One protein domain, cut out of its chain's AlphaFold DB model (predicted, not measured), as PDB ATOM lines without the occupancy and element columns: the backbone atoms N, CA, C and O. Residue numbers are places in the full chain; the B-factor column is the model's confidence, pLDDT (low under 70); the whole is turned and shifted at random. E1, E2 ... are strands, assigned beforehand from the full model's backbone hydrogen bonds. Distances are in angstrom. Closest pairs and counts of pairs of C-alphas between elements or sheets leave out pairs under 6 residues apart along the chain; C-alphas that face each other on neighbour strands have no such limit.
ATOM      1  N   ARG A   7     195.600 135.291 290.224       95.56
ATOM      2  CA  ARG A   7     196.445 135.990 289.251       95.56
ATOM      3  C   ARG A   7     195.716 137.214 288.696       95.56
ATOM      4  O   ARG A   7     194.559 137.115 288.292       95.56
ATOM      5  N   ARG A   8     196.426 138.335 288.610       95.88
ATOM      6  CA  ARG A   8     196.004 139.555 287.920       95.88
ATOM      7  C   ARG A   8     196.481 139.544 286.471       95.88
ATOM      8  O   ARG A   8     197.556 139.037 286.157       95.88
ATOM      9  N   ASN A   9     195.689 140.161 285.598       93.00
ATOM     10  CA  ASN A   9     196.020 140.354 284.181       93.00
ATOM     11  C   ASN A   9     196.761 141.682 283.927       93.00
ATOM     12  O   ASN A   9     196.770 142.187 282.808       93.00
ATOM     13  N   GLU A  10     197.350 142.265 284.969       93.50
ATOM     14  CA  GLU A  10     198.145 143.486 284.874       93.50
ATOM     15  C   GLU A  10     199.599 143.138 284.522       93.50
ATOM     16  O   GLU A  10     200.141 142.168 285.065       93.50
ATOM     17  N   PRO A  11     200.246 143.901 283.623       93.19
ATOM     18  CA  PRO A  11     201.643 143.682 283.290       93.19
ATOM     19  C   PRO A  11     202.556 144.112 284.443       93.19
ATOM     20  O   PRO A  11     202.245 145.029 285.208       93.19
ATOM     21  N   LEU A  12     203.727 143.489 284.518       96.75
ATOM     22  CA  LEU A  12     204.830 144.002 285.322       96.75
ATOM     23  C   LEU A  12     205.443 145.198 284.589       96.75
ATOM     24  O   LEU A  12     205.693 145.139 283.390       96.75
ATOM     25  N   LEU A  13     205.644 146.310 285.287       97.12
ATOM     26  CA  LEU A  13     206.184 147.530 284.695       97.12
ATOM     27  C   LEU A  13     207.661 147.662 285.050       97.12
ATOM     28  O   LEU A  13     208.019 147.550 286.220       97.12
ATOM     29  N   VAL A  14     208.507 147.960 284.061       97.75
ATOM     30  CA  VAL A  14     209.905 148.344 284.311       97.75
ATOM     31  C   VAL A  14     209.934 149.617 285.157       97.75
ATOM     32  O   VAL A  14     209.199 150.566 284.891       97.75
ATOM     33  N   GLY A  15     210.758 149.621 286.203       97.50
ATOM     34  CA  GLY A  15     210.770 150.651 287.243       97.50
ATOM     35  C   GLY A  15     209.728 150.436 288.348       97.50
ATOM     36  O   GLY A  15     209.767 151.128 289.364       97.50
ATOM     37  N   GLY A  16     208.811 149.477 288.185       97.06
ATOM     38  CA  GLY A  16     207.823 149.105 289.191       97.06
ATOM     39  C   GLY A  16     208.450 148.325 290.345       97.06
ATOM     40  O   GLY A  16     209.283 147.443 290.135       97.06
ATOM     41  N   MET A  17     208.032 148.642 291.571       96.94
ATOM     42  CA  MET A  17     208.446 147.935 292.781       96.94
ATOM     43  C   MET A  17     207.274 147.127 293.331       96.94
ATOM     44  O   MET A  17     206.225 147.687 293.647       96.94
ATOM     45  N   TYR A  18     207.466 145.818 293.472       96.88
ATOM     46  CA  TYR A  18     206.423 144.881 293.881       96.88
ATOM     47  C   TYR A  18     206.869 144.063 295.094       96.88
ATOM     48  O   TYR A  18     208.037 143.686 295.215       96.88
ATOM     49  N   GLY A  19     205.937 143.802 296.011       96.56
ATOM     50  CA  GLY A  19     206.190 142.993 297.201       96.56
ATOM     51  C   GLY A  19     206.122 141.494 296.907       96.56
ATOM     52  O   GLY A  19     205.343 141.066 296.063       96.56
ATOM     53  N   GLN A  20     206.917 140.704 297.623       94.88
ATOM     54  CA  GLN A  20     206.758 139.256 297.747       94.88
ATOM     55  C   GLN A  20     207.149 138.851 299.172       94.88
ATOM     56  O   GLN A  20     208.313 138.962 299.578       94.88
ATOM     57  N   GLY A  21     206.162 138.441 299.966       91.50
ATOM     58  CA  GLY A  21     206.364 138.055 301.351       91.50
ATOM     59  C   GLY A  21     206.769 139.248 302.218       91.50
ATOM     60  O   GLY A  21     205.926 140.038 302.636       91.50
ATOM     61  N   THR A  22     208.047 139.323 302.581       92.06
ATOM     62  CA  THR A  22     208.649 140.446 303.329       92.06
ATOM     63  C   THR A  22     209.678 141.217 302.499       92.06
ATOM     64  O   THR A  22     210.291 142.162 302.990       92.06
ATOM     65  N   SER A  23     209.892 140.802 301.248       95.25
ATOM     66  CA  SER A  23     210.849 141.399 300.321       95.25
ATOM     67  C   SER A  23     210.141 142.293 299.307       95.25
ATOM     68  O   SER A  23     208.971 142.089 298.998       95.25
ATOM     69  N   HIS A  24     210.872 143.261 298.761       95.88
ATOM     70  CA  HIS A  24     210.424 144.088 297.643       95.88
ATOM     71  C   HIS A  24     211.415 143.965 296.495       95.88
ATOM     72  O   HIS A  24     212.629 144.010 296.717       95.88
ATOM     73  N   TYR A  25     210.886 143.829 295.287       97.62
ATOM     74  CA  TYR A  25     211.655 143.645 294.069       97.62
ATOM     75  C   TYR A  25     211.319 144.752 293.076       97.62
ATOM     76  O   TYR A  25     210.151 145.003 292.781       97.62
ATOM     77  N   LEU A  26     212.356 145.414 292.577       98.00
ATOM     78  CA  LEU A  26     212.298 146.333 291.453       98.00
ATOM     79  C   LEU A  26     212.392 145.526 290.159       98.00
ATOM     80  O   LEU A  26     213.353 144.782 289.982       98.00
ATOM     81  N   VAL A  27     211.437 145.706 289.253       98.19
ATOM     82  CA  VAL A  27     211.542 145.199 287.881       98.19
ATOM     83  C   VAL A  27     212.471 146.121 287.105       98.19
ATOM     84  O   VAL A  27     212.168 147.299 286.916       98.19
ATOM     85  N   THR A  28     213.607 145.600 286.662       98.00
ATOM     86  CA  THR A  28     214.619 146.380 285.939       98.00
ATOM     87  C   THR A  28     214.541 146.169 284.433       98.00
ATOM     88  O   THR A  28     214.823 147.102 283.686       98.00
ATOM     89  N   GLU A  29     214.099 144.996 283.977       97.56
ATOM     90  CA  GLU A  29     214.035 144.653 282.553       97.56
ATOM     91  C   GLU A  29     213.014 143.535 282.278       97.56
ATOM     92  O   GLU A  29     212.748 142.707 283.150       97.56
ATOM     93  N   HIS A  30     212.456 143.497 281.061       97.62
ATOM     94  CA  HIS A  30     211.755 142.326 280.521       97.62
ATOM     95  C   HIS A  30     212.707 141.509 279.657       97.62
ATOM     96  O   HIS A  30     213.338 142.058 278.758       97.62
ATOM     97  N   LEU A  31     212.765 140.201 279.888       97.19
ATOM     98  CA  LEU A  31     213.665 139.317 279.158       97.19
ATOM     99  C   LEU A  31     212.934 138.635 277.999       97.19
ATOM    100  O   LEU A  31     211.858 138.059 278.175       97.19
ATOM    101  N   GLU A  32     213.540 138.680 276.817       94.81
ATOM    102  CA  GLU A  32     213.041 138.003 275.618       94.81
ATOM    103  C   GLU A  32     213.516 136.540 275.542       94.81
ATOM    104  O   GLU A  32     214.392 136.102 276.285       94.81
ATOM    105  N   GLY A  33     212.926 135.755 274.633       93.94
ATOM    106  CA  GLY A  33     213.321 134.358 274.392       93.94
ATOM    107  C   GLY A  33     212.695 133.323 275.336       93.94
ATOM    108  O   GLY A  33     212.969 132.132 275.198       93.94
ATOM    109  N   PHE A  34     211.819 133.748 276.250       93.00
ATOM    110  CA  PHE A  34     211.046 132.868 277.129       93.00
ATOM    111  C   PHE A  34     209.610 132.688 276.626       93.00
ATOM    112  O   PHE A  34     209.010 133.594 276.051       93.00
ATOM    113  N   THR A  35     209.032 131.511 276.870       94.31
ATOM    114  CA  THR A  35     207.615 131.224 276.574       94.31
ATOM    115  C   THR A  35     206.656 131.829 277.598       94.31
ATOM    116  O   THR A  35     205.471 131.992 277.316       94.31
ATOM    117  N   LEU A  36     207.160 132.144 278.790       94.56
ATOM    118  CA  LEU A  36     206.429 132.763 279.887       94.56
ATOM    119  C   LEU A  36     206.934 134.198 280.100       94.56
ATOM    120  O   LEU A  36     208.079 134.479 279.747       94.56
ATOM    121  N   PRO A  37     206.126 135.096 280.697       95.19
ATOM    122  CA  PRO A  37     206.601 136.423 281.073       95.19
ATOM    123  C   PRO A  37     207.808 136.310 282.004       95.19
ATOM    124  O   PRO A  37     207.717 135.687 283.063       95.19
ATOM    125  N   THR A  38     208.923 136.913 281.610       97.88
ATOM    126  CA  THR A  38     210.169 136.866 282.373       97.88
ATOM    127  C   THR A  38     210.691 138.274 282.580       97.88
ATOM    128  O   THR A  38     210.729 139.075 281.644       97.88
ATOM    129  N   VAL A  39     211.097 138.578 283.809       98.38
ATOM    130  CA  VAL A  39     211.663 139.879 284.175       98.38
ATOM    131  C   VAL A  39     212.932 139.719 284.993       98.38
ATOM    132  O   VAL A  39     213.045 138.789 285.792       98.38
ATOM    133  N   HIS A  40     213.856 140.659 284.833       98.50
ATOM    134  CA  HIS A  40     214.966 140.819 285.758       98.50
ATOM    135  C   HIS A  40     214.488 141.597 286.993       98.50
ATOM    136  O   HIS A  40     213.828 142.638 286.878       98.50
ATOM    137  N   LEU A  41     214.777 141.063 288.179       98.25
ATOM    138  CA  LEU A  41     214.372 141.626 289.460       98.25
ATOM    139  C   LEU A  41     215.589 141.988 290.296       98.25
ATOM    140  O   LEU A  41     216.486 141.173 290.485       98.25
ATOM    141  N   ARG A  42     215.537 143.167 290.918       97.69
ATOM    142  CA  ARG A  42     216.504 143.606 291.924       97.69
ATOM    143  C   ARG A  42     215.835 143.819 293.272       97.69
ATOM    144  O   ARG A  42     214.918 144.627 293.402       97.69
ATOM    145  N   ARG A  43     216.322 143.138 294.305       95.69
ATOM    146  CA  ARG A  43     215.922 143.361 295.697       95.69
ATOM    147  C   ARG A  43     216.747 144.481 296.319       95.69
ATOM    148  O   ARG A  43     217.888 144.740 295.938       95.69
ATOM    149  N   GLN A  44     216.175 145.135 297.327       88.38
ATOM    150  CA  GLN A  44     216.812 146.249 298.026       88.38
ATOM    151  C   GLN A  44     218.213 145.920 298.560       88.38
ATOM    152  O   GLN A  44     219.082 146.782 298.512       88.38
ATOM    153  N   ASP A  45     218.476 144.708 299.039       90.56
ATOM    154  CA  ASP A  45     219.790 144.302 299.560       90.56
ATOM    155  C   ASP A  45     220.849 144.034 298.475       90.56
ATOM    156  O   ASP A  45     221.980 143.684 298.801       90.56
ATOM    157  N   GLY A  46     220.515 144.243 297.199       92.12
ATOM    158  CA  GLY A  46     221.413 144.014 296.070       92.12
ATOM    159  C   GLY A  46     221.350 142.598 295.506       92.12
ATOM    160  O   GLY A  46     222.132 142.288 294.618       92.12
ATOM    161  N   TRP A  47     220.446 141.741 295.992       95.69
ATOM    162  CA  TRP A  47     220.178 140.460 295.341       95.69
ATOM    163  C   TRP A  47     219.426 140.671 294.024       95.69
ATOM    164  O   TRP A  47     218.370 141.304 294.013       95.69
ATOM    165  N   GLU A  48     219.943 140.116 292.937       97.75
ATOM    166  CA  GLU A  48     219.348 140.158 291.603       97.75
ATOM    167  C   GLU A  48     219.045 138.741 291.109       97.75
ATOM    168  O   GLU A  48     219.740 137.790 291.473       97.75
ATOM    169  N   LEU A  49     217.967 138.576 290.338       98.06
ATOM    170  CA  LEU A  49     217.543 137.294 289.761       98.06
ATOM    171  C   LEU A  49     216.632 137.498 288.546       98.06
ATOM    172  O   LEU A  49     215.925 138.501 288.464       98.06
ATOM    173  N   ASP A  50     216.564 136.501 287.668       98.31
ATOM    174  CA  ASP A  50     215.579 136.448 286.584       98.31
ATOM    175  C   ASP A  50     214.368 135.631 287.033       98.31
ATOM    176  O   ASP A  50     214.494 134.446 287.357       98.31
ATOM    177  N   ALA A  51     213.193 136.256 287.085       98.19
ATOM    178  CA  ALA A  51     211.948 135.633 287.518       98.19
ATOM    179  C   ALA A  51     211.141 135.180 286.298       98.19
ATOM    180  O   ALA A  51     210.619 136.016 285.558       98.19
ATOM    181  N   VAL A  52     211.029 133.866 286.094       97.81
ATOM    182  CA  VAL A  52     210.306 133.270 284.960       97.81
ATOM    183  C   VAL A  52     208.871 132.935 285.358       97.81
ATOM    184  O   VAL A  52     208.630 132.390 286.435       97.81
ATOM    185  N   GLY A  53     207.908 133.246 284.487       97.19
ATOM    186  CA  GLY A  53     206.482 133.114 284.806       97.19
ATOM    187  C   GLY A  53     205.987 134.207 285.749       97.19
ATOM    188  O   GLY A  53     205.020 134.007 286.478       97.19
ATOM    189  N   ALA A  54     206.658 135.358 285.762       97.69
ATOM    190  CA  ALA A  54     206.366 136.424 286.699       97.69
ATOM    191  C   ALA A  54     205.006 137.081 286.405       97.69
ATOM    192  O   ALA A  54     204.708 137.477 285.276       97.69
ATOM    193  N   ALA A  55     204.178 137.219 287.437       97.88
ATOM    194  CA  ALA A  55     202.896 137.910 287.366       97.88
ATOM    195  C   ALA A  55     202.501 138.497 288.726       97.88
ATOM    196  O   ALA A  55     203.060 138.144 289.767       97.88
ATOM    197  N   LEU A  56     201.517 139.397 288.712       97.88
ATOM    198  CA  LEU A  56     200.913 139.934 289.927       97.88
ATOM    199  C   LEU A  56     199.776 139.038 290.408       97.88
ATOM    200  O   LEU A  56     199.015 138.495 289.607       97.88
ATOM    201  N   TYR A  57     199.647 138.921 291.722       97.25
ATOM    202  CA  TYR A  57     198.615 138.136 292.377       97.25
ATOM    203  C   TYR A  57     197.966 138.944 293.494       97.25
ATOM    204  O   TYR A  57     198.651 139.625 294.254       97.25
ATOM    205  N   ASP A  58     196.647 138.832 293.621       95.56
ATOM    206  CA  ASP A  58     195.945 139.191 294.847       95.56
ATOM    207  C   ASP A  58     196.232 138.114 295.897       95.56
ATOM    208  O   ASP A  58     195.925 136.934 295.700       95.56
ATOM    209  N   THR A  59     196.839 138.518 297.010       93.44
ATOM    210  CA  THR A  59     197.178 137.663 298.150       93.44
ATOM    211  C   THR A  59     196.586 138.246 299.436       93.44
ATOM    212  O   THR A  59     196.153 139.404 299.464       93.44
ATOM    213  N   PRO A  60     196.591 137.497 300.555       91.38
ATOM    214  CA  PRO A  60     196.163 138.036 301.845       91.38
ATOM    215  C   PRO A  60     196.960 139.260 302.328       91.38
ATOM    216  O   PRO A  60     196.523 139.950 303.247       91.38
ATOM    217  N   ARG A  61     198.137 139.521 301.741       90.06
ATOM    218  CA  ARG A  61     199.011 140.656 302.076       90.06
ATOM    219  C   ARG A  61     198.806 141.861 301.151       90.06
ATOM    220  O   ARG A  61     199.429 142.895 301.372       90.06
ATOM    221  N   GLY A  62     197.932 141.747 300.152       93.19
ATOM    222  CA  GLY A  62     197.734 142.740 299.101       93.19
ATOM    223  C   GLY A  62     198.175 142.206 297.741       93.19
ATOM    224  O   GLY A  62     198.082 141.012 297.478       93.19
ATOM    225  N   VAL A  63     198.625 143.099 296.862       95.06
ATOM    226  CA  VAL A  63     199.124 142.716 295.535       95.06
ATOM    227  C   VAL A  63     200.604 142.376 295.635       95.06
ATOM    228  O   VAL A  63     201.407 143.221 296.027       95.06
ATOM    229  N   GLU A  64     200.964 141.155 295.254       96.94
ATOM    230  CA  GLU A  64     202.344 140.670 295.286       96.94
ATOM    231  C   GLU A  64     202.776 140.136 293.921       96.94
ATOM    232  O   GLU A  64     201.967 139.602 293.161       96.94
ATOM    233  N   ILE A  65     204.066 140.259 293.619       97.62
ATOM    234  CA  ILE A  65     204.685 139.555 292.497       97.62
ATOM    235  C   ILE A  65     204.975 138.109 292.917       97.62
ATOM    236  O   ILE A  65     205.517 137.862 293.994       97.62
ATOM    237  N   GLN A  66     204.632 137.149 292.063       97.12
ATOM    238  CA  GLN A  66     205.048 135.750 292.189       97.12
ATOM    239  C   GLN A  66     205.541 135.241 290.835       97.12
ATOM    240  O   GLN A  66     205.246 135.838 289.799       97.12
ATOM    241  N   TRP A  67     206.317 134.163 290.852       97.56
ATOM    242  CA  TRP A  67     206.929 133.567 289.668       97.56
ATOM    243  C   TRP A  67     207.133 132.065 289.877       97.56
ATOM    244  O   TRP A  67     207.167 131.594 291.016       97.56
ATOM    245  N   ASP A  68     207.278 131.320 288.784       97.12
ATOM    246  CA  ASP A  68     207.332 129.856 288.813       97.12
ATOM    247  C   ASP A  68     208.711 129.352 289.262       97.12
ATOM    248  O   ASP A  68     208.821 128.432 290.073       97.12
ATOM    249  N   TYR A  69     209.782 129.956 288.738       96.94
ATOM    250  CA  TYR A  69     211.164 129.640 289.109       96.94
ATOM    251  C   TYR A  69     212.120 130.800 288.804       96.94
ATOM    252  O   TYR A  69     211.779 131.743 288.090       96.94
ATOM    253  N   SER A  70     213.321 130.738 289.390       97.00
ATOM    254  CA  SER A  70     214.345 131.787 289.276       97.00
ATOM    255  C   SER A  70     215.573 131.283 288.522       97.00
ATOM    256  O   SER A  70     215.974 130.135 288.721       97.00
ATOM    257  N   LEU A  71     216.207 132.147 287.731       97.06
ATOM    258  CA  LEU A  71     217.510 131.913 287.101       97.06
ATOM    259  C   LEU A  71     218.512 133.002 287.518       97.06
ATOM    260  O   LEU A  71     218.121 134.053 288.024       97.06
ATOM    261  N   ASN A  72     219.806 132.727 287.322       95.75
ATOM    262  CA  ASN A  72     220.904 133.701 287.436       95.75
ATOM    263  C   ASN A  72     220.947 134.508 288.752       95.75
ATOM    264  O   ASN A  72     221.404 135.647 288.772       95.75
ATOM    265  N   GLY A  73     220.490 133.921 289.862       96.00
ATOM    266  CA  GLY A  73     220.435 134.593 291.160       96.00
ATOM    267  C   GLY A  73     221.823 134.894 291.732       96.00
ATOM    268  O   GLY A  73     222.611 133.967 291.936       96.00
ATOM    269  N   HIS A  74     222.119 136.163 292.020       96.69
ATOM    270  CA  HIS A  74     223.396 136.580 292.605       96.69
ATOM    271  C   HIS A  74     223.296 137.916 293.360       96.69
ATOM    272  O   HIS A  74     222.369 138.695 293.167       96.69
ATOM    273  N   PHE A  75     224.263 138.196 294.240       95.50
ATOM    274  CA  PHE A  75     224.398 139.515 294.865       95.50
ATOM    275  C   PHE A  75     225.247 140.433 293.987       95.50
ATOM    276  O   PHE A  75     226.368 140.073 293.625       95.50
ATOM    277  N   VAL A  76     224.751 141.641 293.729       90.69
ATOM    278  CA  VAL A  76     225.502 142.712 293.072       90.69
ATOM    279  C   VAL A  76     226.091 143.642 294.136       90.69
ATOM    280  O   VAL A  76     225.335 144.280 294.882       90.69
TER     281      VAL A  76
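Overview. This is residues 7 to 76 of the 79 residues of an uncharacterized protein of Subdoligranulum sp. AM16-9 (UniProt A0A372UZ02). The domain is a small, incompletely closed barrel of strands, made of a strongly twisted antiparallel sheet in the order E1, E2, E3, E4, E7 and a separate two-strand hairpin, E5 and E6. E4 and E7 lead through sharp bends to this hairpin, which folds back toward the sheet so that E6 comes beside edge strand E1. The printed part has 70 residues, with no named helix and seven named strands, E1 to E7 in chain order: an all-strand domain. It is compact, with a radius of gyration of the C-alphas of 11.2 A and spans of 30 by 29 by 20 A.

Arrangement. After residues 7 to 16 comes E1, residues 17 to 20, an edge strand. It forms a hairpin with E2, residues 23 to 30; N 18 and O 25 are 2.9 A apart, within hydrogen-bond range. E2 forms a hairpin with E3, residues 38 to 43, where N 26 and O 42 are 2.8 A apart. E3 forms a hairpin with E4, residues 47 to 52, where N 41 and O 49 are 2.8 A apart. E1 to E4 are a meander, each strand the antiparallel neighbour of the one before. E4 runs on into E5, residues 55 to 59, across a break of 2 residues at 98 degrees. E5 and E6, residues 62 to 66, form a hairpin, with N 57 and O 64 2.8 A apart. The closest C-alphas of E1 and E6 are those of Gly 19 and Glu 64, 4.9 A apart. E6 runs on into E7, residues 69 to 75, across a break of 2 residues at 89 degrees. E7, the other edge strand, is antiparallel to E4 at 163 degrees between their directions, with N 50 and O 71 2.9 A apart. E1 and E5 are near each other, while E1 and E7 are apart.

Along the chain. E1 begins at C-alpha 17, (208.446, 147.935, 292.781), and is 10.1 A long from first to last C-alpha. E2, the longest strand by residues, measures 19.8 A; E3 15.9 A; E4 16.0 A. E5 measures 12.2 A from C-alpha 55 at (202.896, 137.910, 287.366), and E6 12.3 A. E7 measures 17.5 A and ends at C-alpha 75, (224.398, 139.515, 294.865).

Size, cuts and confidence. The two C-alphas farthest apart are those of Gly 33 and Pro 60, 32.6 A. The printed part has no cut. The link from E2 to E3, 7 residues, is short; the other links between named strands are tight. The mean pLDDT of the printed part is 95.8, and no printed residue is under 70.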